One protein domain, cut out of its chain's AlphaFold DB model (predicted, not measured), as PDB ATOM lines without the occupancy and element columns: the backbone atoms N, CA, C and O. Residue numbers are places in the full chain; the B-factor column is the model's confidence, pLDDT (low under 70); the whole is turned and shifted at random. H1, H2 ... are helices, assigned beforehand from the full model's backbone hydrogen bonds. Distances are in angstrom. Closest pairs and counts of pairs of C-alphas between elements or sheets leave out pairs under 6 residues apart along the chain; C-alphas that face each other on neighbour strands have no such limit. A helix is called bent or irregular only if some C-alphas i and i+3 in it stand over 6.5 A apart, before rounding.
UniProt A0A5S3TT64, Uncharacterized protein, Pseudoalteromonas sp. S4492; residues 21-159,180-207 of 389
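What this domain is: This is residues 21 to 159 and 180 to 207 of the 389 residues of an uncharacterized protein of Pseudoalteromonas sp. S4492 (UniProt A0A5S3TT64). The longest helix, H7, lies side by side with H8, running opposite ways, and H8 also belongs to a core bundle of three helices with the helical hairpin of H4 and H5. H1, H2 and H3 cover the side of this core away from H7, H2 packing on H4 and H3 on H5, while short H6 packs on H5 and H7. The printed part has 167 residues with eight named helices, H1 to H8 in chain order, and no named strand; its class is all helix. It is compact, with a radius of gyration of the C-alphas of 16.0 A, and rounded, spanning 43 by 41 by 26 A.

Where its parts are: H7, residues 137 to 159, measures 33.3 A from C-alpha 137 at (85.494, 117.575, 151.174) to C-alpha 159 at (97.849, 86.670, 149.792). H8, residues 182 to 202, measures 30.2 A. H5, residues 94 to 109, measures 22.0 A, and H4 has residues 79 to 88. H3, residues 61 to 74, measures 20.6 A and is irregular: C-alphas 66 and 69 are 7.0 A apart. H1 has residues 21 to 28, beginning at C-alpha 21 (98.393, 115.799, 123.819); H2 has residues 44 to 51 and H6 residues 123 to 128.

How they stand to each other: H7 touches H8 at a shallow tilt of 13 degrees, opposite ways; their closest C-alphas, of Leu 138 and Ser 200, are 6.5 A apart. H4, H5 and H8 form an up and down bundle, each helix running against the one before it. H8 touches H4 with residues 187 to 195 alone, closest at the C-alphas of Thr 82 and Asn 191, 5.9 A. H5, the hub, touches four helices. It touches H8 at a shallow tilt of 33 degrees, only just short of steep, with C-alphas Ile 101 and Trp 199 closest at 6.5 A. In the hairpin of H4 and H5, the closest C-alphas are those of Val 88 and Lys 97, 5.8 A. H5 touches H6 about perpendicular, at 80 degrees, with C-alphas Gly 109 and Val 123 closest at 4.9 A. H5 touches H3 with residues 103 to 107 alone, at a steep tilt of 52 degrees; C-alphas Pro 68 and Val 107 are closest, 4.6 A. H1 touches H3, with C-alphas Phe 28 and Ile 71 closest at 6.5 A. H2 touches H4, with C-alphas Leu 50 and Val 88 closest at 4.9 A. H5 and H7 are apart. Every O i to N i+4 pair is within hydrogen-bond range in H1, H2, H4, H5, H6, H7 and H8, and 7 of 10 in H3.

The domain as a whole: The farthest C-alphas, of Phe 55 and Lys 158, are 50.1 A apart. Residues 160 to 179 are not printed, and C-alphas 159 and 180 are 12.0 A apart across the cut. The links H1 to H2 and H5 to H6 are long. Mean pLDDT of the printed part is 82.4; 17 residues are under 70, among them 30 to 37 and 54 to 57.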
ATOM      1  N   ASP A  21      98.449 117.084 124.503       87.44
ATOM      2  CA  ASP A  21      98.393 115.799 123.819       87.44
ATOM      3  C   ASP A  21      99.775 115.386 123.307       87.44
ATOM      4  O   ASP A  21     100.209 114.273 123.590       87.44
ATOM      5  N   GLU A  22     100.524 116.277 122.647       86.81
ATOM      6  CA  GLU A  22     101.897 115.985 122.206       86.81
ATOM      7  C   GLU A  22     102.813 115.614 123.379       86.81
ATOM      8  O   GLU A  22     103.626 114.698 123.250       86.81
ATOM      9  N   VAL A  23     102.661 116.263 124.540       85.94
ATOM     10  CA  VAL A  23     103.430 115.920 125.748       85.94
ATOM     11  C   VAL A  23     103.030 114.543 126.288       85.94
ATOM     12  O   VAL A  23     103.903 113.737 126.606       85.94
ATOM     13  N   ILE A  24     101.731 114.238 126.372       86.31
ATOM     14  CA  ILE A  24     101.232 112.930 126.833       86.31
ATOM     15  C   ILE A  24     101.700 111.827 125.878       86.31
ATOM     16  O   ILE A  24     102.243 110.810 126.318       86.31
ATOM     17  N   VAL A  25     101.543 112.031 124.569       87.06
ATOM     18  CA  VAL A  25     101.993 111.086 123.548       87.06
ATOM     19  C   VAL A  25     103.503 110.909 123.616       87.06
ATOM     20  O   VAL A  25     103.951 109.771 123.547       87.06
ATOM     21  N   ASP A  26     104.299 111.970 123.785       85.81
ATOM     22  CA  ASP A  26     105.761 111.860 123.829       85.81
ATOM     23  C   ASP A  26     106.264 111.132 125.085       85.81
ATOM     24  O   ASP A  26     107.117 110.242 124.998       85.81
ATOM     25  N   VAL A  27     105.675 111.435 126.246       85.12
ATOM     26  CA  VAL A  27     106.027 110.799 127.523       85.12
ATOM     27  C   VAL A  27     105.600 109.326 127.552       85.12
ATOM     28  O   VAL A  27     106.341 108.469 128.051       85.12
ATOM     29  N   PHE A  28     104.440 109.006 126.968       85.31
ATOM     30  CA  PHE A  28     103.821 107.679 127.029       85.31
ATOM     31  C   PHE A  28     103.789 106.924 125.680       85.31
ATOM     32  O   PHE A  28     103.049 105.949 125.555       85.31
ATOM     33  N   LYS A  29     104.631 107.298 124.697       79.56
ATOM     34  CA  LYS A  29     104.643 106.801 123.292       79.56
ATOM     35  C   LYS A  29     104.300 105.332 123.104       79.56
ATOM     36  O   LYS A  29     105.064 104.467 123.532       79.56
ATOM     37  N   GLU A  30     103.264 105.017 122.338       62.44
ATOM     38  CA  GLU A  30     103.051 103.663 121.816       62.44
ATOM     39  C   GLU A  30     104.166 103.296 120.825       62.44
ATOM     40  O   GLU A  30     104.440 104.049 119.899       62.44
ATOM     41  N   GLY A  31     104.851 102.164 121.021       50.94
ATOM     42  CA  GLY A  31     105.905 101.747 120.085       50.94
ATOM     43  C   GLY A  31     107.132 101.143 120.754       50.94
ATOM     44  O   GLY A  31     108.158 101.782 121.006       50.94
ATOM     45  N   GLY A  32     107.053  99.850 121.026       44.53
ATOM     46  CA  GLY A  32     108.197  99.077 121.459       44.53
ATOM     47  C   GLY A  32     107.854  97.617 121.571       44.53
ATOM     48  O   GLY A  32     107.276  97.222 122.576       44.53
ATOM     49  N   ALA A  33     108.210  96.835 120.557       36.62
ATOM     50  CA  ALA A  33     108.146  95.388 120.644       36.62
ATOM     51  C   ALA A  33     108.940  94.911 121.880       36.62
ATOM     52  O   ALA A  33     110.130  95.198 121.999       36.62
ATOM     53  N   GLY A  34     108.258  94.214 122.793       45.12
ATOM     54  CA  GLY A  34     108.853  93.490 123.920       45.12
ATOM     55  C   GLY A  34     108.991  94.275 125.234       45.12
ATOM     56  O   GLY A  34     109.865  95.122 125.365       45.12
ATOM     57  N   LYS A  35     108.187  93.872 126.235       48.69
ATOM     58  CA  LYS A  35     108.196  94.262 127.666       48.69
ATOM     59  C   LYS A  35     107.913  95.749 127.943       48.69
ATOM     60  O   LYS A  35     108.543  96.636 127.387       48.69
ATOM     61  N   THR A  36     106.951  95.998 128.838       53.88
ATOM     62  CA  THR A  36     106.524  97.304 129.387       53.88
ATOM     63  C   THR A  36     107.654  98.341 129.415       53.88
ATOM     64  O   THR A  36     108.456  98.384 130.353       53.88
ATOM     65  N   LYS A  37     107.746  99.166 128.364       65.62
ATOM     66  CA  LYS A  37     108.729 100.248 128.298       65.62
ATOM     67  C   LYS A  37     108.351 101.298 129.335       65.62
ATOM     68  O   LYS A  37     107.222 101.788 129.339       65.62
ATOM     69  N   LYS A  38     109.307 101.633 130.202       72.12
ATOM     70  CA  LYS A  38     109.166 102.731 131.160       72.12
ATOM     71  C   LYS A  38     108.844 104.036 130.415       72.12
ATOM     72  O   LYS A  38     109.354 104.230 129.308       72.12
ATOM     73  N   PRO A  39     108.024 104.912 131.005       79.19
ATOM     74  CA  PRO A  39     107.700 106.210 130.428       79.19
ATOM     75  C   PRO A  39     108.954 107.091 130.330       79.19
ATOM     76  O   PRO A  39     109.920 106.918 131.085       79.19
ATOM     77  N   LEU A  40     108.962 108.015 129.366       81.81
ATOM     78  CA  LEU A  40     110.089 108.921 129.159       81.81
ATOM     79  C   LEU A  40     110.161 109.927 130.317       81.81
ATOM     80  O   LEU A  40     109.145 110.460 130.754       81.81
ATOM     81  N   LYS A  41     111.367 110.220 130.816       84.00
ATOM     82  CA  LYS A  41     111.541 111.267 131.836       84.00
ATOM     83  C   LYS A  41     111.104 112.626 131.284       84.00
ATOM     84  O   LYS A  41     111.371 112.943 130.125       84.00
ATOM     85  N   LEU A  42     110.520 113.463 132.141       82.88
ATOM     86  CA  LEU A  42     110.164 114.833 131.779       82.88
ATOM     87  C   LEU A  42     111.416 115.674 131.487       82.88
ATOM     88  O   LEU A  42     112.222 115.961 132.374       82.88
ATOM     89  N   LEU A  43     111.567 116.076 130.226       86.19
ATOM     90  CA  LEU A  43     112.621 116.966 129.758       86.19
ATOM     91  C   LEU A  43     112.314 118.422 130.137       86.19
ATOM     92  O   LEU A  43     111.172 118.785 130.417       86.19
ATOM     93  N   SER A  44     113.336 119.284 130.091       82.12
ATOM     94  CA  SER A  44     113.171 120.725 130.335       82.12
ATOM     95  C   SER A  44     112.142 121.361 129.388       82.12
ATOM     96  O   SER A  44     111.347 122.184 129.832       82.12
ATOM     97  N   ALA A  45     112.084 120.902 128.132       83.00
ATOM     98  CA  ALA A  45     111.078 121.326 127.161       83.00
ATOM     99  C   ALA A  45     109.642 120.967 127.593       83.00
ATOM    100  O   ALA A  45     108.771 121.832 127.535       83.00
ATOM    101  N   HIS A  46     109.408 119.752 128.120       86.75
ATOM    102  CA  HIS A  46     108.102 119.363 128.675       86.75
ATOM    103  C   HIS A  46     107.702 120.293 129.821       86.75
ATOM    104  O   HIS A  46     106.612 120.848 129.820       86.75
ATOM    105  N   LYS A  47     108.604 120.512 130.786       85.56
ATOM    106  CA  LYS A  47     108.328 121.361 131.958       85.56
ATOM    107  C   LYS A  47     108.052 122.808 131.558       85.56
ATOM    108  O   LYS A  47     107.124 123.422 132.073       85.56
ATOM    109  N   LYS A  48     108.825 123.346 130.609       85.12
ATOM    110  CA  LYS A  48     108.642 124.705 130.082       85.12
ATOM    111  C   LYS A  48     107.279 124.869 129.413       85.12
ATOM    112  O   LYS A  48     106.647 125.899 129.637       85.12
ATOM    113  N   TYR A  49     106.838 123.870 128.644       86.12
ATOM    114  CA  TYR A  49     105.508 123.853 128.040       86.12
ATOM    115  C   TYR A  49     104.406 123.771 129.101       86.12
ATOM    116  O   TYR A  49     103.558 124.654 129.171       86.12
ATOM    117  N   LEU A  50     104.464 122.768 129.985       86.06
ATOM    118  CA  LEU A  50     103.445 122.525 131.012       86.06
ATOM    119  C   LEU A  50     103.282 123.709 131.983       86.06
ATOM    120  O   LEU A  50     102.166 123.992 132.402       86.06
ATOM    121  N   ASN A  51     104.360 124.438 132.292       84.44
ATOM    122  CA  ASN A  51     104.301 125.646 133.123       84.44
ATOM    123  C   ASN A  51     103.724 126.873 132.385       84.44
ATOM    124  O   ASN A  51     103.334 127.836 133.036       84.44
ATOM    125  N   ASN A  52     103.692 126.879 131.047       83.19
ATOM    126  CA  ASN A  52     103.314 128.041 130.231       83.19
ATOM    127  C   ASN A  52     102.293 127.681 129.140       83.19
ATOM    128  O   ASN A  52     102.410 128.151 128.009       83.19
ATOM    129  N   ILE A  53     101.308 126.837 129.453       80.31
ATOM    130  CA  ILE A  53     100.293 126.418 128.478       80.31
ATOM    131  C   ILE A  53      99.489 127.642 128.011       80.31
ATOM    132  O   ILE A  53      98.838 128.316 128.815       80.31
ATOM    133  N   VAL A  54      99.536 127.929 126.707       65.25
ATOM    134  CA  VAL A  54      98.826 129.048 126.065       65.25
ATOM    135  C   VAL A  54      97.471 128.564 125.505       65.25
ATOM    136  O   VAL A  54      97.285 127.385 125.240       65.25
ATOM    137  N   PHE A  55      96.497 129.481 125.420       54.88
ATOM    138  CA  PHE A  55      95.053 129.301 125.155       54.88
ATOM    139  C   PHE A  55      94.569 128.072 124.342       54.88
ATOM    140  O   PHE A  55      95.082 127.774 123.271       54.88
ATOM    141  N   LYS A  56      93.430 127.507 124.797       60.97
ATOM    142  CA  LYS A  56      92.577 126.456 124.180       60.97
ATOM    143  C   LYS A  56      93.138 125.036 124.090       60.97
ATOM    144  O   LYS A  56      92.466 124.163 123.544       60.97
ATOM    145  N   ASP A  57      94.290 124.779 124.682       69.50
ATOM    146  CA  ASP A  57      94.812 123.425 124.774       69.50
ATOM    147  C   ASP A  57      94.022 122.615 125.822       69.50
ATOM    148  O   ASP A  57      94.094 122.864 127.028       69.50
ATOM    149  N   ARG A  58      93.182 121.698 125.342       80.38
ATOM    150  CA  ARG A  58      92.434 120.725 126.147       80.38
ATOM    151  C   ARG A  58      92.868 119.338 125.704       80.38
ATOM    152  O   ARG A  58      93.123 119.135 124.521       80.38
ATOM    153  N   VAL A  59      92.866 118.385 126.632       82.12
ATOM    154  CA  VAL A  59      93.133 116.984 126.284       82.12
ATOM    155  C   VAL A  59      92.061 116.505 125.304       82.12
ATOM    156  O   VAL A  59      90.866 116.595 125.609       82.12
ATOM    157  N   SER A  60      92.463 116.038 124.120       85.75
ATOM    158  CA  SER A  60      91.507 115.623 123.089       85.75
ATOM    159  C   SER A  60      90.764 114.340 123.467       85.75
ATOM    160  O   SER A  60      91.251 113.498 124.223       85.75
ATOM    161  N   ALA A  61      89.573 114.154 122.890       84.62
ATOM    162  CA  ALA A  61      88.749 112.965 123.117       84.62
ATOM    163  C   ALA A  61      89.465 111.649 122.754       84.62
ATOM    164  O   ALA A  61      89.208 110.617 123.379       84.62
ATOM    165  N   ASP A  62      90.378 111.693 121.781       84.31
ATOM    166  CA  ASP A  62      91.171 110.538 121.363       84.31
ATOM    167  C   ASP A  62      92.175 110.135 122.446       84.31
ATOM    168  O   ASP A  62      92.282 108.954 122.792       84.31
ATOM    169  N   ILE A  63      92.855 111.114 123.053       85.88
ATOM    170  CA  ILE A  63      93.758 110.871 124.182       85.88
ATOM    171  C   ILE A  63      92.976 110.408 125.416       85.88
ATOM    172  O   ILE A  63      93.373 109.418 126.035       85.88
ATOM    173  N   LEU A  64      91.835 111.045 125.719       84.12
ATOM    174  CA  LEU A  64      90.969 110.689 126.853       84.12
ATOM    175  C   LEU A  64      90.568 109.206 126.845       84.12
ATOM    176  O   LEU A  64      90.576 108.569 127.892       84.12
ATOM    177  N   LYS A  65      90.243 108.638 125.677       83.62
ATOM    178  CA  LYS A  65      89.821 107.230 125.571       83.62
ATOM    179  C   LYS A  65      90.990 106.249 125.527       83.62
ATOM    180  O   LYS A  65      90.881 105.139 126.039       83.62
ATOM    181  N   LYS A  66      92.089 106.626 124.872       85.44
ATOM    182  CA  LYS A  66      93.162 105.691 124.512       85.44
ATOM    183  C   LYS A  66      94.260 105.586 125.571       85.44
ATOM    184  O   LYS A  66      94.788 104.500 125.804       85.44
ATOM    185  N   TYR A  67      94.621 106.696 126.209       86.38
ATOM    186  CA  TYR A  67      95.818 106.769 127.049       86.38
ATOM    187  C   TYR A  67      95.679 106.336 128.517       86.38
ATOM    188  O   TYR A  67      96.710 105.926 129.054       86.38
ATOM    189  N   PRO A  68      94.502 106.322 129.180       87.88
ATOM    190  CA  PRO A  68      94.415 105.898 130.580       87.88
ATOM    191  C   PRO A  68      95.034 104.523 130.869       87.88
ATOM    192  O   PRO A  68      95.900 104.397 131.736       87.88
ATOM    193  N   GLY A  69      94.688 103.504 130.076       83.25
ATOM    194  CA  GLY A  69      95.260 102.161 130.227       83.25
ATOM    195  C   GLY A  69      96.763 102.098 129.922       83.25
ATOM    196  O   GLY A  69      97.507 101.373 130.584       83.25
ATOM    197  N   ILE A  70      97.236 102.896 128.958       84.75
ATOM    198  CA  ILE A  70      98.654 102.964 128.570       84.75
ATOM    199  C   ILE A  70      99.485 103.600 129.684       84.75
ATOM    200  O   ILE A  70     100.572 103.107 129.996       84.75
ATOM    201  N   ILE A  71      98.976 104.674 130.290       87.31
ATOM    202  CA  ILE A  71      99.628 105.372 131.399       87.31
ATOM    203  C   ILE A  71      99.749 104.423 132.590       87.31
ATOM    204  O   ILE A  71     100.861 104.208 133.063       87.31
ATOM    205  N   LEU A  72      98.661 103.759 133.001       85.00
ATOM    206  CA  LEU A  72      98.685 102.815 134.127       85.00
ATOM    207  C   LEU A  72      99.628 101.622 133.905       85.00
ATOM    208  O   LEU A  72     100.254 101.139 134.850       85.00
ATOM    209  N   ALA A  73      99.767 101.150 132.664       82.56
ATOM    210  CA  ALA A  73     100.688 100.063 132.335       82.56
ATOM    211  C   ALA A  73     102.172 100.475 132.418       82.56
ATOM    212  O   ALA A  73     103.044  99.615 132.569       82.56
ATOM    213  N   ARG A  74     102.477 101.770 132.288       82.50
ATOM    214  CA  ARG A  74     103.850 102.296 132.200       82.50
ATOM    215  C   ARG A  74     104.304 103.007 133.466       82.50
ATOM    216  O   ARG A  74     105.455 102.855 133.867       82.50
ATOM    217  N   ASP A  75     103.405 103.753 134.085       84.69
ATOM    218  CA  ASP A  75     103.593 104.535 135.302       84.69
ATOM    219  C   ASP A  75     102.684 103.967 136.395       84.69
ATOM    220  O   ASP A  75     101.740 104.602 136.853       84.69
ATOM    221  N   SER A  76     102.927 102.709 136.772       82.50
ATOM    222  CA  SER A  76     102.041 101.958 137.671       82.50
ATOM    223  C   SER A  76     101.982 102.507 139.098       82.50
ATOM    224  O   SER A  76     101.045 102.192 139.828       82.50
ATOM    225  N   ASP A  77     102.955 103.327 139.503       85.12
ATOM    226  CA  ASP A  77     102.943 104.084 140.754       85.12
ATOM    227  C   ASP A  77     102.546 105.558 140.575       85.12
ATOM    228  O   ASP A  77     102.519 106.284 141.564       85.12
ATOM    229  N   LEU A  78     102.190 105.987 139.357       89.00
ATOM    230  CA  LEU A  78     101.763 107.346 138.996       89.00
ATOM    231  C   LEU A  78     102.798 108.446 139.284       89.00
ATOM    232  O   LEU A  78     102.444 109.609 139.478       89.00
ATOM    233  N   LYS A  79     104.089 108.113 139.322       87.94
ATOM    234  CA  LYS A  79     105.132 109.068 139.699       87.94
ATOM    235  C   LYS A  79     105.307 110.179 138.665       87.94
ATOM    236  O   LYS A  79     105.388 111.351 139.033       87.94
ATOM    237  N   LEU A  80     105.376 109.828 137.380       87.38
ATOM    238  CA  LEU A  80     105.470 110.841 136.323       87.38
ATOM    239  C   LEU A  80     104.150 111.572 136.136       87.38
ATOM    240  O   LEU A  80     104.156 112.763 135.847       87.38
ATOM    241  N   THR A  81     103.034 110.885 136.350       89.31
ATOM    242  CA  THR A  81     101.699 111.479 136.340       89.31
ATOM    243  C   THR A  81     101.596 112.613 137.362       89.31
ATOM    244  O   THR A  81     101.242 113.734 136.997       89.31
ATOM    245  N   THR A  82     102.007 112.380 138.613       89.31
ATOM    246  CA  THR A  82     102.079 113.431 139.642       89.31
ATOM    247  C   THR A  82     103.019 114.566 139.238       89.31
ATOM    248  O   THR A  82     102.699 115.736 139.455       89.31
ATOM    249  N   GLU A  83     104.169 114.255 138.627       88.44
ATOM    250  CA  GLU A  83     105.111 115.277 138.159       88.44
ATOM    251  C   GLU A  83     104.487 116.153 137.055       88.44
ATOM    252  O   GLU A  83     104.600 117.378 137.124       88.44
ATOM    253  N   ILE A  84     103.771 115.571 136.083       89.00
ATOM    254  CA  ILE A  84     103.045 116.323 135.045       89.00
ATOM    255  C   ILE A  84     101.997 117.230 135.691       89.00
ATOM    256  O   ILE A  84     102.019 118.438 135.455       89.00
ATOM    257  N   VAL A  85     101.133 116.673 136.546       89.44
ATOM    258  CA  VAL A  85     100.071 117.420 137.241       89.44
ATOM    259  C   VAL A  85     100.648 118.596 138.032       89.44
ATOM    260  O   VAL A  85     100.110 119.700 137.974       89.44
ATOM    261  N   THR A  86     101.780 118.397 138.712       87.81
ATOM    262  CA  THR A  86     102.450 119.450 139.490       87.81
ATOM    263  C   THR A  86     102.998 120.570 138.600       87.81
ATOM    264  O   THR A  86     102.868 121.739 138.952       87.81
ATOM    265  N   ASN A  87     103.582 120.252 137.436       86.81
ATOM    266  CA  ASN A  87     104.057 121.285 136.501       86.81
ATOM    267  C   ASN A  87     102.877 122.057 135.886       86.81
ATOM    268  O   ASN A  87     102.895 123.282 135.836       86.81
ATOM    269  N   VAL A  88     101.806 121.361 135.499       87.88
ATOM    270  CA  VAL A  88     100.595 121.998 134.956       87.88
ATOM    271  C   VAL A  88      99.905 122.894 135.981       87.88
ATOM    272  O   VAL A  88      99.279 123.889 135.621       87.88
ATOM    273  N   TYR A  89     100.045 122.596 137.272       85.50
ATOM    274  CA  TYR A  89      99.477 123.422 138.332       85.50
ATOM    275  C   TYR A  89     100.022 124.864 138.336       85.50
ATOM    276  O   TYR A  89      99.323 125.778 138.774       85.50
ATOM    277  N   ASN A  90     101.230 125.071 137.801       81.69
ATOM    278  CA  ASN A  90     101.852 126.388 137.653       81.69
ATOM    279  C   ASN A  90     101.393 127.144 136.395       81.69
ATOM    280  O   ASN A  90     101.754 128.309 136.230       81.69
ATOM    281  N   ALA A  91     100.619 126.511 135.508       83.94
ATOM    282  CA  ALA A  91     100.129 127.148 134.295       83.94
ATOM    283  C   ALA A  91      99.188 128.318 134.615       83.94
ATOM    284  O   ALA A  91      98.313 128.233 135.480       83.94
ATOM    285  N   THR A  92      99.326 129.405 133.855       79.19
ATOM    286  CA  THR A  92      98.481 130.604 133.980       79.19
ATOM    287  C   THR A  92      97.050 130.368 133.492       79.19
ATOM    288  O   THR A  92      96.113 131.000 133.982       79.19
ATOM    289  N   ASN A  93      96.851 129.441 132.549       84.88
ATOM    290  CA  ASN A  93      95.537 129.111 132.010       84.88
ATOM    291  C   ASN A  93      94.809 128.069 132.880       84.88
ATOM    292  O   ASN A  93      95.091 126.871 132.818       84.88
ATOM    293  N   ASN A  94      93.811 128.525 133.644       84.88
ATOM    294  CA  ASN A  94      93.006 127.666 134.516       84.88
ATOM    295  C   ASN A  94      92.195 126.599 133.765       84.88
ATOM    296  O   ASN A  94      91.958 125.528 134.314       84.88
ATOM    297  N   GLU A  95      91.765 126.864 132.534       84.00
ATOM    298  CA  GLU A  95      90.942 125.937 131.756       84.00
ATOM    299  C   GLU A  95      91.764 124.741 131.263       84.00
ATOM    300  O   GLU A  95      91.380 123.591 131.486       84.00
ATOM    301  N   ALA A  96      92.934 125.008 130.677       82.56
ATOM    302  CA  ALA A  96      93.884 123.978 130.261       82.56
ATOM    303  C   ALA A  96      94.406 123.183 131.470       82.56
ATOM    304  O   ALA A  96      94.437 121.949 131.452       82.56
ATOM    305  N   LYS A  97      94.713 123.890 132.568       87.25
ATOM    306  CA  LYS A  97      95.080 123.287 133.854       87.25
ATOM    307  C   LYS A  97      94.011 122.307 134.334       87.25
ATOM    308  O   LYS A  97      94.313 121.145 134.587       87.25
ATOM    309  N   ASN A  98      92.757 122.746 134.410       88.44
ATOM    310  CA  ASN A  98      91.662 121.910 134.896       88.44
ATOM    311  C   ASN A  98      91.358 120.748 133.940       88.44
ATOM    312  O   ASN A  98      91.039 119.657 134.408       88.44
ATOM    313  N   SER A  99      91.482 120.940 132.623       88.06
ATOM    314  CA  SER A  99      91.330 119.861 131.639       88.06
ATOM    315  C   SER A  99      92.371 118.759 131.850       88.06
ATOM    316  O   SER A  99      92.009 117.588 131.941       88.06
ATOM    317  N   CYS A 100      93.643 119.130 132.003       88.50
ATOM    318  CA  CYS A 100      94.728 118.182 132.219       88.50
ATOM    319  C   CYS A 100      94.622 117.467 133.577       88.50
ATOM    320  O   CYS A 100      94.751 116.246 133.644       88.50
ATOM    321  N   ILE A 101      94.319 118.201 134.657       90.00
ATOM    322  CA  ILE A 101      94.120 117.600 135.984       90.00
ATOM    323  C   ILE A 101      92.949 116.609 135.948       90.00
ATOM    324  O   ILE A 101      93.086 115.500 136.460       90.00
ATOM    325  N   ASN A 102      91.815 116.971 135.334       89.94
ATOM    326  CA  ASN A 102      90.665 116.068 135.231       89.94
ATOM    327  C   ASN A 102      90.993 114.810 134.422       89.94
ATOM    328  O   ASN A 102      90.647 113.726 134.878       89.94
ATOM    329  N   PHE A 103      91.732 114.925 133.312       90.12
ATOM    330  CA  PHE A 103      92.194 113.751 132.568       90.12
ATOM    331  C   PHE A 103      92.981 112.786 133.460       90.12
ATOM    332  O   PHE A 103      92.685 111.597 133.492       90.12
ATOM    333  N   PHE A 104      93.945 113.275 134.243       91.38
ATOM    334  CA  PHE A 104      94.692 112.397 135.148       91.38
ATOM    335  C   PHE A 104      93.848 111.863 136.314       91.38
ATOM    336  O   PHE A 104      94.148 110.789 136.830       91.38
ATOM    337  N   CYS A 105      92.762 112.539 136.696       90.69
ATOM    338  CA  CYS A 105      91.770 111.958 137.605       90.69
ATOM    339  C   CYS A 105      91.008 110.798 136.947       90.69
ATOM    340  O   CYS A 105      90.763 109.795 137.616       90.69
ATOM    341  N   ASP A 106      90.694 110.898 135.653       89.06
ATOM    342  CA  ASP A 106      90.091 109.803 134.882       89.06
ATOM    343  C   ASP A 106      91.060 108.612 134.752       89.06
ATOM    344  O   ASP A 106      90.656 107.462 134.904       89.06
ATOM    345  N   VAL A 107      92.367 108.871 134.591       88.94
ATOM    346  CA  VAL A 107      93.406 107.821 134.638       88.94
ATOM    347  C   VAL A 107      93.390 107.076 135.976       88.94
ATOM    348  O   VAL A 107      93.456 105.848 136.000       88.94
ATOM    349  N   ILE A 108      93.274 107.792 137.100       89.69
ATOM    350  CA  ILE A 108      93.146 107.171 138.429       89.69
ATOM    351  C   ILE A 108      91.831 106.387 138.534       89.69
ATOM    352  O   ILE A 108      91.794 105.327 139.159       89.69
ATOM    353  N   GLY A 109      90.764 106.875 137.903       86.75
ATOM    354  CA  GLY A 109      89.467 106.208 137.843       86.75
ATOM    355  C   GLY A 109      89.465 104.849 137.149       86.75
ATOM    356  O   GLY A 109      88.587 104.041 137.441       86.75
ATOM    357  N   GLU A 110      90.456 104.543 136.310       87.38
ATOM    358  CA  GLU A 110      90.623 103.204 135.724       87.38
ATOM    359  C   GLU A 110      91.228 102.179 136.699       87.38
ATOM    360  O   GLU A 110      91.237 100.974 136.430       87.38
ATOM    361  N   ILE A 111      91.706 102.612 137.870       86.88
ATOM    362  CA  ILE A 111      92.219 101.709 138.901       86.88
ATOM    363  C   ILE A 111      91.040 101.015 139.597       86.88
ATOM    364  O   ILE A 111      90.369 101.584 140.457       86.88
ATOM    365  N   SER A 112      90.826  99.738 139.276       84.06
ATOM    366  CA  SER A 112      89.645  98.960 139.684       84.06
ATOM    367  C   SER A 112      89.353  98.944 141.189       84.06
ATOM    368  O   SER A 112      88.207  99.107 141.596       84.06
ATOM    369  N   PHE A 113      90.365  98.796 142.053       84.44
ATOM    370  CA  PHE A 113      90.139  98.794 143.509       84.44
ATOM    371  C   PHE A 113      89.824 100.188 144.071       84.44
ATOM    372  O   PHE A 113      89.250 100.297 145.157       84.44
ATOM    373  N   LEU A 114      90.213 101.246 143.353       84.62
ATOM    374  CA  LEU A 114      89.861 102.617 143.693       84.62
ATOM    375  C   LEU A 114      88.504 102.998 143.115       84.62
ATOM    376  O   LEU A 114      87.836 103.792 143.754       84.62
ATOM    377  N   ASN A 115      88.060 102.437 141.991       84.69
ATOM    378  CA  ASN A 115      86.764 102.738 141.378       84.69
ATOM    379  C   ASN A 115      86.019 101.455 140.951       84.69
ATOM    380  O   ASN A 115      85.930 101.148 139.762       84.69
ATOM    381  N   PRO A 116      85.482 100.677 141.909       75.88
ATOM    382  CA  PRO A 116      84.926  99.353 141.622       75.88
ATOM    383  C   PRO A 116      83.629  99.395 140.808       75.88
ATOM    384  O   PRO A 116      83.331  98.453 140.084       75.88
ATOM    385  N   THR A 117      82.850 100.471 140.924       74.31
ATOM    386  CA  THR A 117      81.542 100.598 140.269       74.31
ATOM    387  C   THR A 117      81.605 101.296 138.912       74.31
ATOM    388  O   THR A 117      80.633 101.231 138.166       74.31
ATOM    389  N   LYS A 118      82.722 101.972 138.592       76.88
ATOM    390  CA  LYS A 118      82.937 102.763 137.365       76.88
ATOM    391  C   LYS A 118      81.769 103.699 136.986       76.88
ATOM    392  O   LYS A 118      81.583 104.008 135.815       76.88
ATOM    393  N   HIS A 119      80.975 104.155 137.962       73.75
ATOM    394  CA  HIS A 119      79.822 105.029 137.703       73.75
ATOM    395  C   HIS A 119      80.230 106.425 137.211       73.75
ATOM    396  O   HIS A 119      79.523 107.016 136.402       73.75
ATOM    397  N   ASP A 120      81.367 106.936 137.687       80.00
ATOM    398  CA  ASP A 120      82.006 108.163 137.206       80.00
ATOM    399  C   ASP A 120      83.444 107.817 136.796       80.00
ATOM    400  O   ASP A 120      84.094 106.992 137.453       80.00
ATOM    401  N   SER A 121      83.938 108.435 135.720       81.75
ATOM    402  CA  SER A 121      85.339 108.305 135.306       81.75
ATOM    403  C   SER A 121      86.266 108.955 136.329       81.75
ATOM    404  O   SER A 121      87.358 108.456 136.572       81.75
ATOM    405  N   ASN A 122      85.814 110.008 137.014       85.56
ATOM    406  CA  ASN A 122      86.577 110.662 138.061       85.56
ATOM    407  C   ASN A 122      86.228 110.068 139.434       85.56
ATOM    408  O   ASN A 122      85.204 110.392 140.045       85.56
ATOM    409  N   VAL A 123      87.136 109.247 139.970       86.56
ATOM    410  CA  VAL A 123      86.958 108.593 141.278       86.56
ATOM    411  C   VAL A 123      86.766 109.586 142.430       86.56
ATOM    412  O   VAL A 123      86.048 109.291 143.383       86.56
ATOM    413  N   PHE A 124      87.366 110.776 142.360       89.62
ATOM    414  CA  PHE A 124      87.235 111.780 143.415       89.62
ATOM    415  C   PHE A 124      85.841 112.401 143.414       89.62
ATOM    416  O   PHE A 124      85.244 112.575 144.476       89.62
ATOM    417  N   ARG A 125      85.284 112.668 142.225       86.69
ATOM    418  CA  ARG A 125      83.900 113.134 142.090       86.69
ATOM    419  C   ARG A 125      82.913 112.065 142.555       86.69
ATOM    420  O   ARG A 125      82.003 112.403 143.305       86.69
ATOM    421  N   ALA A 126      83.141 110.798 142.209       85.62
ATOM    422  CA  ALA A 126      82.322 109.682 142.688       85.62
ATOM    423  C   ALA A 126      82.320 109.556 144.220       85.62
ATOM    424  O   ALA A 126      81.298 109.237 144.816       85.62
ATOM    425  N   ILE A 127      83.461 109.787 144.876       85.25
ATOM    426  CA  ILE A 127      83.548 109.744 146.345       85.25
ATOM    427  C   ILE A 127      82.800 110.927 146.971       85.25
ATOM    428  O   ILE A 127      82.165 110.773 148.011       85.25
ATOM    429  N   LEU A 128      82.867 112.103 146.346       85.62
ATOM    430  CA  LEU A 128      82.264 113.327 146.871       85.62
ATOM    431  C   LEU A 128      80.802 113.537 146.463       85.62
ATOM    432  O   LEU A 128      80.162 114.439 147.000       85.62
ATOM    433  N   SER A 129      80.248 112.728 145.557       80.69
ATOM    434  CA  SER A 129      78.871 112.889 145.070       80.69
ATOM    435  C   SER A 129      77.821 112.776 146.180       80.69
ATOM    436  O   SER A 129      76.724 113.305 146.036       80.69
ATOM    437  N   SER A 130      78.157 112.124 147.297       72.38
ATOM    438  CA  SER A 130      77.314 112.005 148.491       72.38
ATOM    439  C   SER A 130      77.435 113.179 149.474       72.38
ATOM    440  O   SER A 130      76.611 113.283 150.378       72.38
ATOM    441  N   LEU A 131      78.445 114.049 149.331       71.75
ATOM    442  CA  LEU A 131      78.809 115.056 150.340       71.75
ATOM    443  C   LEU A 131      78.325 116.486 150.042       71.75
ATOM    444  O   LEU A 131      78.406 117.333 150.931       71.75
ATOM    445  N   GLY A 132      77.839 116.769 148.829       66.25
ATOM    446  CA  GLY A 132      77.451 118.124 148.411       66.25
ATOM    447  C   GLY A 132      78.613 119.134 148.437       66.25
ATOM    448  O   GLY A 132      79.784 118.762 148.324       66.25
ATOM    449  N   ASP A 133      78.301 120.428 148.581       65.25
ATOM    450  CA  ASP A 133      79.297 121.490 148.787       65.25
ATOM    451  C   ASP A 133      79.641 121.615 150.279       65.25
ATOM    452  O   ASP A 133      79.121 122.462 151.000       65.25
ATOM    453  N   ASN A 134      80.506 120.720 150.758       70.19
ATOM    454  CA  ASN A 134      80.977 120.704 152.141       70.19
ATOM    455  C   ASN A 134      82.432 121.192 152.235       70.19
ATOM    456  O   ASN A 134      83.308 120.703 151.519       70.19
ATOM    457  N   GLU A 135      82.717 122.097 153.175       65.19
ATOM    458  CA  GLU A 135      84.070 122.596 153.464       65.19
ATOM    459  C   GLU A 135      85.078 121.510 153.894       65.19
ATOM    460  O   GLU A 135      86.289 121.751 153.876       65.19
ATOM    461  N   ASN A 136      84.595 120.324 154.278       75.06
ATOM    462  CA  ASN A 136      85.397 119.169 154.691       75.06
ATOM    463  C   ASN A 136      85.576 118.114 153.581       75.06
ATOM    464  O   ASN A 136      85.924 116.965 153.868       75.06
ATOM    465  N   ALA A 137      85.374 118.486 152.313       83.88
ATOM    466  CA  ALA A 137      85.494 117.575 151.174       83.88
ATOM    467  C   ALA A 137      86.874 116.891 151.076       83.88
ATOM    468  O   ALA A 137      86.944 115.679 150.889       83.88
ATOM    469  N   LEU A 138      87.977 117.634 151.246       86.69
ATOM    470  CA  LEU A 138      89.329 117.070 151.118       86.69
ATOM    471  C   LEU A 138      89.674 116.051 152.232       86.69
ATOM    472  O   LEU A 138      90.104 114.946 151.891       86.69
ATOM    473  N   PRO A 139      89.469 116.344 153.535       87.00
ATOM    474  CA  PRO A 139      89.664 115.351 154.595       87.00
ATOM    475  C   PRO A 139      88.830 114.080 154.400       87.00
ATOM    476  O   PRO A 139      89.340 112.971 154.574       87.00
ATOM    477  N   TYR A 140      87.564 114.227 153.995       87.19
ATOM    478  CA  TYR A 140      86.691 113.088 153.716       87.19
ATOM    479  C   TYR A 140      87.216 112.238 152.551       87.19
ATOM    480  O   TYR A 140      87.354 111.020 152.686       87.19
ATOM    481  N   LEU A 141      87.573 112.884 151.435       89.12
ATOM    482  CA  LEU A 141      88.126 112.230 150.251       89.12
ATOM    483  C   LEU A 141      89.368 111.402 150.595       89.12
ATOM    484  O   LEU A 141      89.488 110.247 150.188       89.12
ATOM    485  N   ILE A 142      90.279 111.975 151.380       89.38
ATOM    486  CA  ILE A 142      91.520 111.311 151.778       89.38
ATOM    487  C   ILE A 142      91.252 110.128 152.698       89.38
ATOM    488  O   ILE A 142      91.865 109.077 152.522       89.38
ATOM    489  N   ASN A 143      90.321 110.261 153.643       89.06
ATOM    490  CA  ASN A 143      89.928 109.155 154.508       89.06
ATOM    491  C   ASN A 143      89.372 107.974 153.694       89.06
ATOM    492  O   ASN A 143      89.788 106.834 153.893       89.06
ATOM    493  N   GLU A 144      88.486 108.236 152.733       89.81
ATOM    494  CA  GLU A 144      87.925 107.180 151.884       89.81
ATOM    495  C   GLU A 144      88.962 106.537 150.958       89.81
ATOM    496  O   GLU A 144      88.990 105.312 150.813       89.81
ATOM    497  N   LEU A 145      89.870 107.324 150.376       90.81
ATOM    498  CA  LEU A 145      90.983 106.781 149.596       90.81
ATOM    499  C   LEU A 145      91.894 105.910 150.471       90.81
ATOM    500  O   LEU A 145      92.220 104.787 150.083       90.81
ATOM    501  N   ASN A 146      92.249 106.377 151.668       89.69
ATOM    502  CA  ASN A 146      93.062 105.625 152.623       89.69
ATOM    503  C   ASN A 146      92.425 104.277 152.973       89.69
ATOM    504  O   ASN A 146      93.095 103.257 152.838       89.69
ATOM    505  N   LYS A 147      91.122 104.237 153.286       89.44
ATOM    506  CA  LYS A 147      90.393 102.977 153.529       89.44
ATOM    507  C   LYS A 147      90.507 102.000 152.355       89.44
ATOM    508  O   LYS A 147      90.718 100.802 152.564       89.44
ATOM    509  N   ARG A 148      90.388 102.488 151.111       89.69
ATOM    510  CA  ARG A 148      90.529 101.653 149.898       89.69
ATOM    511  C   ARG A 148      91.954 101.107 149.753       89.69
ATOM    512  O   ARG A 148      92.125  99.923 149.451       89.69
ATOM    513  N   PHE A 149      92.970 101.928 150.020       89.81
ATOM    514  CA  PHE A 149      94.374 101.502 150.016       89.81
ATOM    515  C   PHE A 149      94.699 100.508 151.135       89.81
ATOM    516  O   PHE A 149      95.367  99.506 150.875       89.81
ATOM    517  N   ASP A 150      94.200 100.730 152.349       87.75
ATOM    518  CA  ASP A 150      94.439  99.861 153.503       87.75
ATOM    519  C   ASP A 150      93.806  98.478 153.284       87.75
ATOM    520  O   ASP A 150      94.481  97.456 153.434       87.75
ATOM    521  N   LYS A 151      92.567  98.426 152.768       87.88
ATOM    522  CA  LYS A 151      91.907  97.173 152.359       87.88
ATOM    523  C   LYS A 151      92.724  96.408 151.311       87.88
ATOM    524  O   LYS A 151      92.848  95.181 151.382       87.88
ATOM    525  N   ARG A 152      93.313  97.111 150.335       85.50
ATOM    526  CA  ARG A 152      94.174  96.491 149.315       85.50
ATOM    527  C   ARG A 152      95.486  95.980 149.914       85.50
ATOM    528  O   ARG A 152      95.925  94.884 149.563       85.50
ATOM    529  N   LEU A 153      96.089  96.739 150.824       84.00
ATOM    530  CA  LEU A 153      97.333  96.385 151.502       84.00
ATOM    531  C   LEU A 153      97.158  95.151 152.400       84.00
ATOM    532  O   LEU A 153      98.011  94.262 152.388       84.00
ATOM    533  N   GLU A 154      96.033  95.038 153.108       83.38
ATOM    534  CA  GLU A 154      95.655  93.812 153.817       83.38
ATOM    535  C   GLU A 154      95.501  92.618 152.877       83.38
ATOM    536  O   GLU A 154      95.989  91.532 153.185       83.38
ATOM    537  N   GLY A 155      94.855  92.812 151.722       79.94
ATOM    538  CA  GLY A 155      94.708  91.772 150.703       79.94
ATOM    539  C   GLY A 155      96.057  91.225 150.229       79.94
ATOM    540  O   GLY A 155      96.225  90.012 150.140       79.94
ATOM    541  N   ILE A 156      97.047  92.104 150.019       78.38
ATOM    542  CA  ILE A 156      98.417  91.719 149.635       78.38
ATOM    543  C   ILE A 156      99.137  90.973 150.771       78.38
ATOM    544  O   ILE A 156      99.862  90.008 150.519       78.38
ATOM    545  N   LYS A 157      98.952  91.392 152.030       76.75
ATOM    546  CA  LYS A 157      99.524  90.698 153.198       76.75
ATOM    547  C   LYS A 157      98.932  89.291 153.356       76.75
ATOM    548  O   LYS A 157      99.686  88.332 153.489       76.75
ATOM    549  N   LYS A 158      97.604  89.160 153.247       73.75
ATOM    550  CA  LYS A 158      96.867  87.883 153.323       73.75
ATOM    551  C   LYS A 158      97.185  86.948 152.146       73.75
ATOM    552  O   LYS A 158      97.237  85.735 152.324       73.75
ATOM    553  N   SER A 159      97.434  87.482 150.945       64.75
ATOM    554  CA  SER A 159      97.849  86.670 149.792       64.75
ATOM    555  C   SER A 159      99.286  86.165 149.912       64.75
ATOM    556  O   SER A 159      99.574  85.063 149.461       64.75
ATOM    557  N   MET A 180     102.074  94.017 142.002       69.00
ATOM    558  CA  MET A 180     102.426  95.243 142.743       69.00
ATOM    559  C   MET A 180     102.913  94.932 144.173       69.00
ATOM    560  O   MET A 180     102.219  94.293 144.966       69.00
ATOM    561  N   THR A 181     104.115  95.393 144.516       79.00
ATOM    562  CA  THR A 181     104.694  95.249 145.863       79.00
ATOM    563  C   THR A 181     104.062  96.226 146.861       79.00
ATOM    564  O   THR A 181     103.511  97.256 146.477       79.00
ATOM    565  N   ALA A 182     104.184  95.952 148.166       79.88
ATOM    566  CA  ALA A 182     103.697  96.863 149.209       79.88
ATOM    567  C   ALA A 182     104.354  98.257 149.128       79.88
ATOM    568  O   ALA A 182     103.683  99.260 149.341       79.88
ATOM    569  N   ALA A 183     105.638  98.324 148.759       80.69
ATOM    570  CA  ALA A 183     106.350  99.585 148.553       80.69
ATOM    571  C   ALA A 183     105.804 100.369 147.347       80.69
ATOM    572  O   ALA A 183     105.603 101.577 147.436       80.69
ATOM    573  N   GLN A 184     105.494  99.686 146.241       82.62
ATOM    574  CA  GLN A 184     104.851 100.321 145.085       82.62
ATOM    575  C   GLN A 184     103.437 100.807 145.421       82.62
ATOM    576  O   GLN A 184     103.080 101.912 145.030       82.62
ATOM    577  N   LEU A 185     102.651 100.032 146.179       85.50
ATOM    578  CA  LEU A 185     101.311 100.450 146.605       85.50
ATOM    579  C   LEU A 185     101.359 101.694 147.505       85.50
ATOM    580  O   LEU A 185     100.500 102.563 147.385       85.50
ATOM    581  N   LYS A 186     102.373 101.805 148.372       84.94
ATOM    582  CA  LYS A 186     102.628 103.023 149.153       84.94
ATOM    583  C   LYS A 186     102.967 104.217 148.258       84.94
ATOM    584  O   LYS A 186     102.344 105.260 148.403       84.94
ATOM    585  N   SER A 187     103.890 104.051 147.305       86.38
ATOM    586  CA  SER A 187     104.225 105.098 146.318       86.38
ATOM    587  C   SER A 187     102.974 105.573 145.565       86.38
ATOM    588  O   SER A 187     102.691 106.769 145.506       86.38
ATOM    589  N   LEU A 188     102.154 104.628 145.093       88.69
ATOM    590  CA  LEU A 188     100.882 104.915 144.433       88.69
ATOM    591  C   LEU A 188      99.918 105.684 145.348       88.69
ATOM    592  O   LEU A 188      99.318 106.659 144.906       88.69
ATOM    593  N   ARG A 189      99.780 105.278 146.619       89.56
ATOM    594  CA  ARG A 189      98.947 105.979 147.610       89.56
ATOM    595  C   ARG A 189      99.353 107.443 147.718       89.56
ATOM    596  O   ARG A 189      98.495 108.308 147.590       89.56
ATOM    597  N   TYR A 190     100.642 107.727 147.882       88.75
ATOM    598  CA  TYR A 190     101.140 109.101 147.971       88.75
ATOM    599  C   TYR A 190     100.811 109.936 146.737       88.75
ATOM    600  O   TYR A 190     100.294 111.045 146.861       88.75
ATOM    601  N   ASN A 191     101.056 109.382 145.553       90.25
ATOM    602  CA  ASN A 191     100.795 110.061 144.290       90.25
ATOM    603  C   ASN A 191      99.297 110.331 144.074       90.25
ATOM    604  O   ASN A 191      98.917 111.446 143.722       90.25
ATOM    605  N   VAL A 192      98.428 109.363 144.382       91.88
ATOM    606  CA  VAL A 192      96.968 109.541 144.294       91.88
ATOM    607  C   VAL A 192      96.474 110.602 145.278       91.88
ATOM    608  O   VAL A 192      95.674 111.453 144.895       91.88
ATOM    609  N   LEU A 193      96.957 110.596 146.525       91.19
ATOM    610  CA  LEU A 193      96.568 111.599 147.524       91.19
ATOM    611  C   LEU A 193      97.054 113.008 147.144       91.19
ATOM    612  O   LEU A 193      96.312 113.975 147.319       91.19
ATOM    613  N   ALA A 194      98.259 113.132 146.581       89.50
ATOM    614  CA  ALA A 194      98.780 114.404 146.088       89.50
ATOM    615  C   ALA A 194      97.918 114.965 144.945       89.50
ATOM    616  O   ALA A 194      97.518 116.131 144.984       89.50
ATOM    617  N   ILE A 195      97.563 114.128 143.965       91.25
ATOM    618  CA  ILE A 195      96.685 114.525 142.854       91.25
ATOM    619  C   ILE A 195      95.283 114.881 143.372       91.25
ATOM    620  O   ILE A 195      94.721 115.883 142.938       91.25
ATOM    621  N   ALA A 196      94.744 114.141 144.347       91.44
ATOM    622  CA  ALA A 196      93.456 114.442 144.977       91.44
ATOM    623  C   ALA A 196      93.445 115.817 145.670       91.44
ATOM    624  O   ALA A 196      92.475 116.573 145.544       91.44
ATOM    625  N   ALA A 197      94.528 116.170 146.371       90.19
ATOM    626  CA  ALA A 197      94.680 117.479 147.002       90.19
ATOM    627  C   ALA A 197      94.754 118.607 145.962       90.19
ATOM    628  O   ALA A 197      94.014 119.586 146.070       90.19
ATOM    629  N   LEU A 198      95.577 118.449 144.919       89.62
ATOM    630  CA  LEU A 198      95.706 119.436 143.840       89.62
ATOM    631  C   LEU A 198      94.395 119.613 143.063       89.62
ATOM    632  O   LEU A 198      93.982 120.744 142.800       89.62
ATOM    633  N   TRP A 199      93.700 118.517 142.758       91.38
ATOM    634  CA  TRP A 199      92.381 118.543 142.128       91.38
ATOM    635  C   TRP A 199      91.363 119.297 142.988       91.38
ATOM    636  O   TRP A 199      90.704 120.218 142.498       91.38
ATOM    637  N   SER A 200      91.302 118.989 144.288       89.06
ATOM    638  CA  SER A 200      90.371 119.633 145.221       89.06
ATOM    639  C   SER A 200      90.591 121.144 145.314       89.06
ATOM    640  O   SER A 200      89.622 121.900 145.358       89.06
ATOM    641  N   VAL A 201      91.849 121.606 145.309       88.75
ATOM    642  CA  VAL A 201      92.156 123.049 145.301       88.75
ATOM    643  C   VAL A 201      91.815 123.671 143.944       88.75
ATOM    644  O   VAL A 201      91.219 124.745 143.902       88.75
ATOM    645  N   SER A 202      92.139 123.000 142.832       85.56
ATOM    646  CA  SER A 202      91.901 123.524 141.476       85.56
ATOM    647  C   SER A 202      90.421 123.778 141.163       85.56
ATOM    648  O   SER A 202      90.101 124.716 140.435       85.56
ATOM    649  N   LEU A 203      89.524 122.985 141.755       82.81
ATOM    650  CA  LEU A 203      88.072 123.114 141.611       82.81
ATOM    651  C   LEU A 203      87.407 123.925 142.733       82.81
ATOM    652  O   LEU A 203      86.181 123.969 142.802       82.81
ATOM    653  N   GLY A 204      88.184 124.534 143.636       82.50
ATOM    654  CA  GLY A 204      87.648 125.331 144.745       82.50
ATOM    655  C   GLY A 204      86.910 124.520 145.816       82.50
ATOM    656  O   GLY A 204      86.188 125.092 146.622       82.50
ATOM    657  N   LYS A 205      87.092 123.193 145.857       82.62
ATOM    658  CA  LYS A 205      86.480 122.302 146.859       82.62
ATOM    659  C   LYS A 205      87.187 122.354 148.216       82.62
ATOM    660  O   LYS A 205      86.671 121.846 149.205       82.62
ATOM    661  N   THR A 206      88.377 122.945 148.275       85.12
ATOM    662  CA  THR A 206      89.126 123.180 149.513       85.12
ATOM    663  C   THR A 206      90.014 124.414 149.381       85.12
ATOM    664  O   THR A 206      90.453 124.775 148.288       85.12
ATOM    665  N   THR A 207      90.308 125.060 150.507       84.50
ATOM    666  CA  THR A 207      91.255 126.181 150.565       84.50
ATOM    667  C   THR A 207      92.700 125.687 150.464       84.50
ATOM    668  O   THR A 207      93.014 124.589 150.928       84.50
TER     669      THR A 207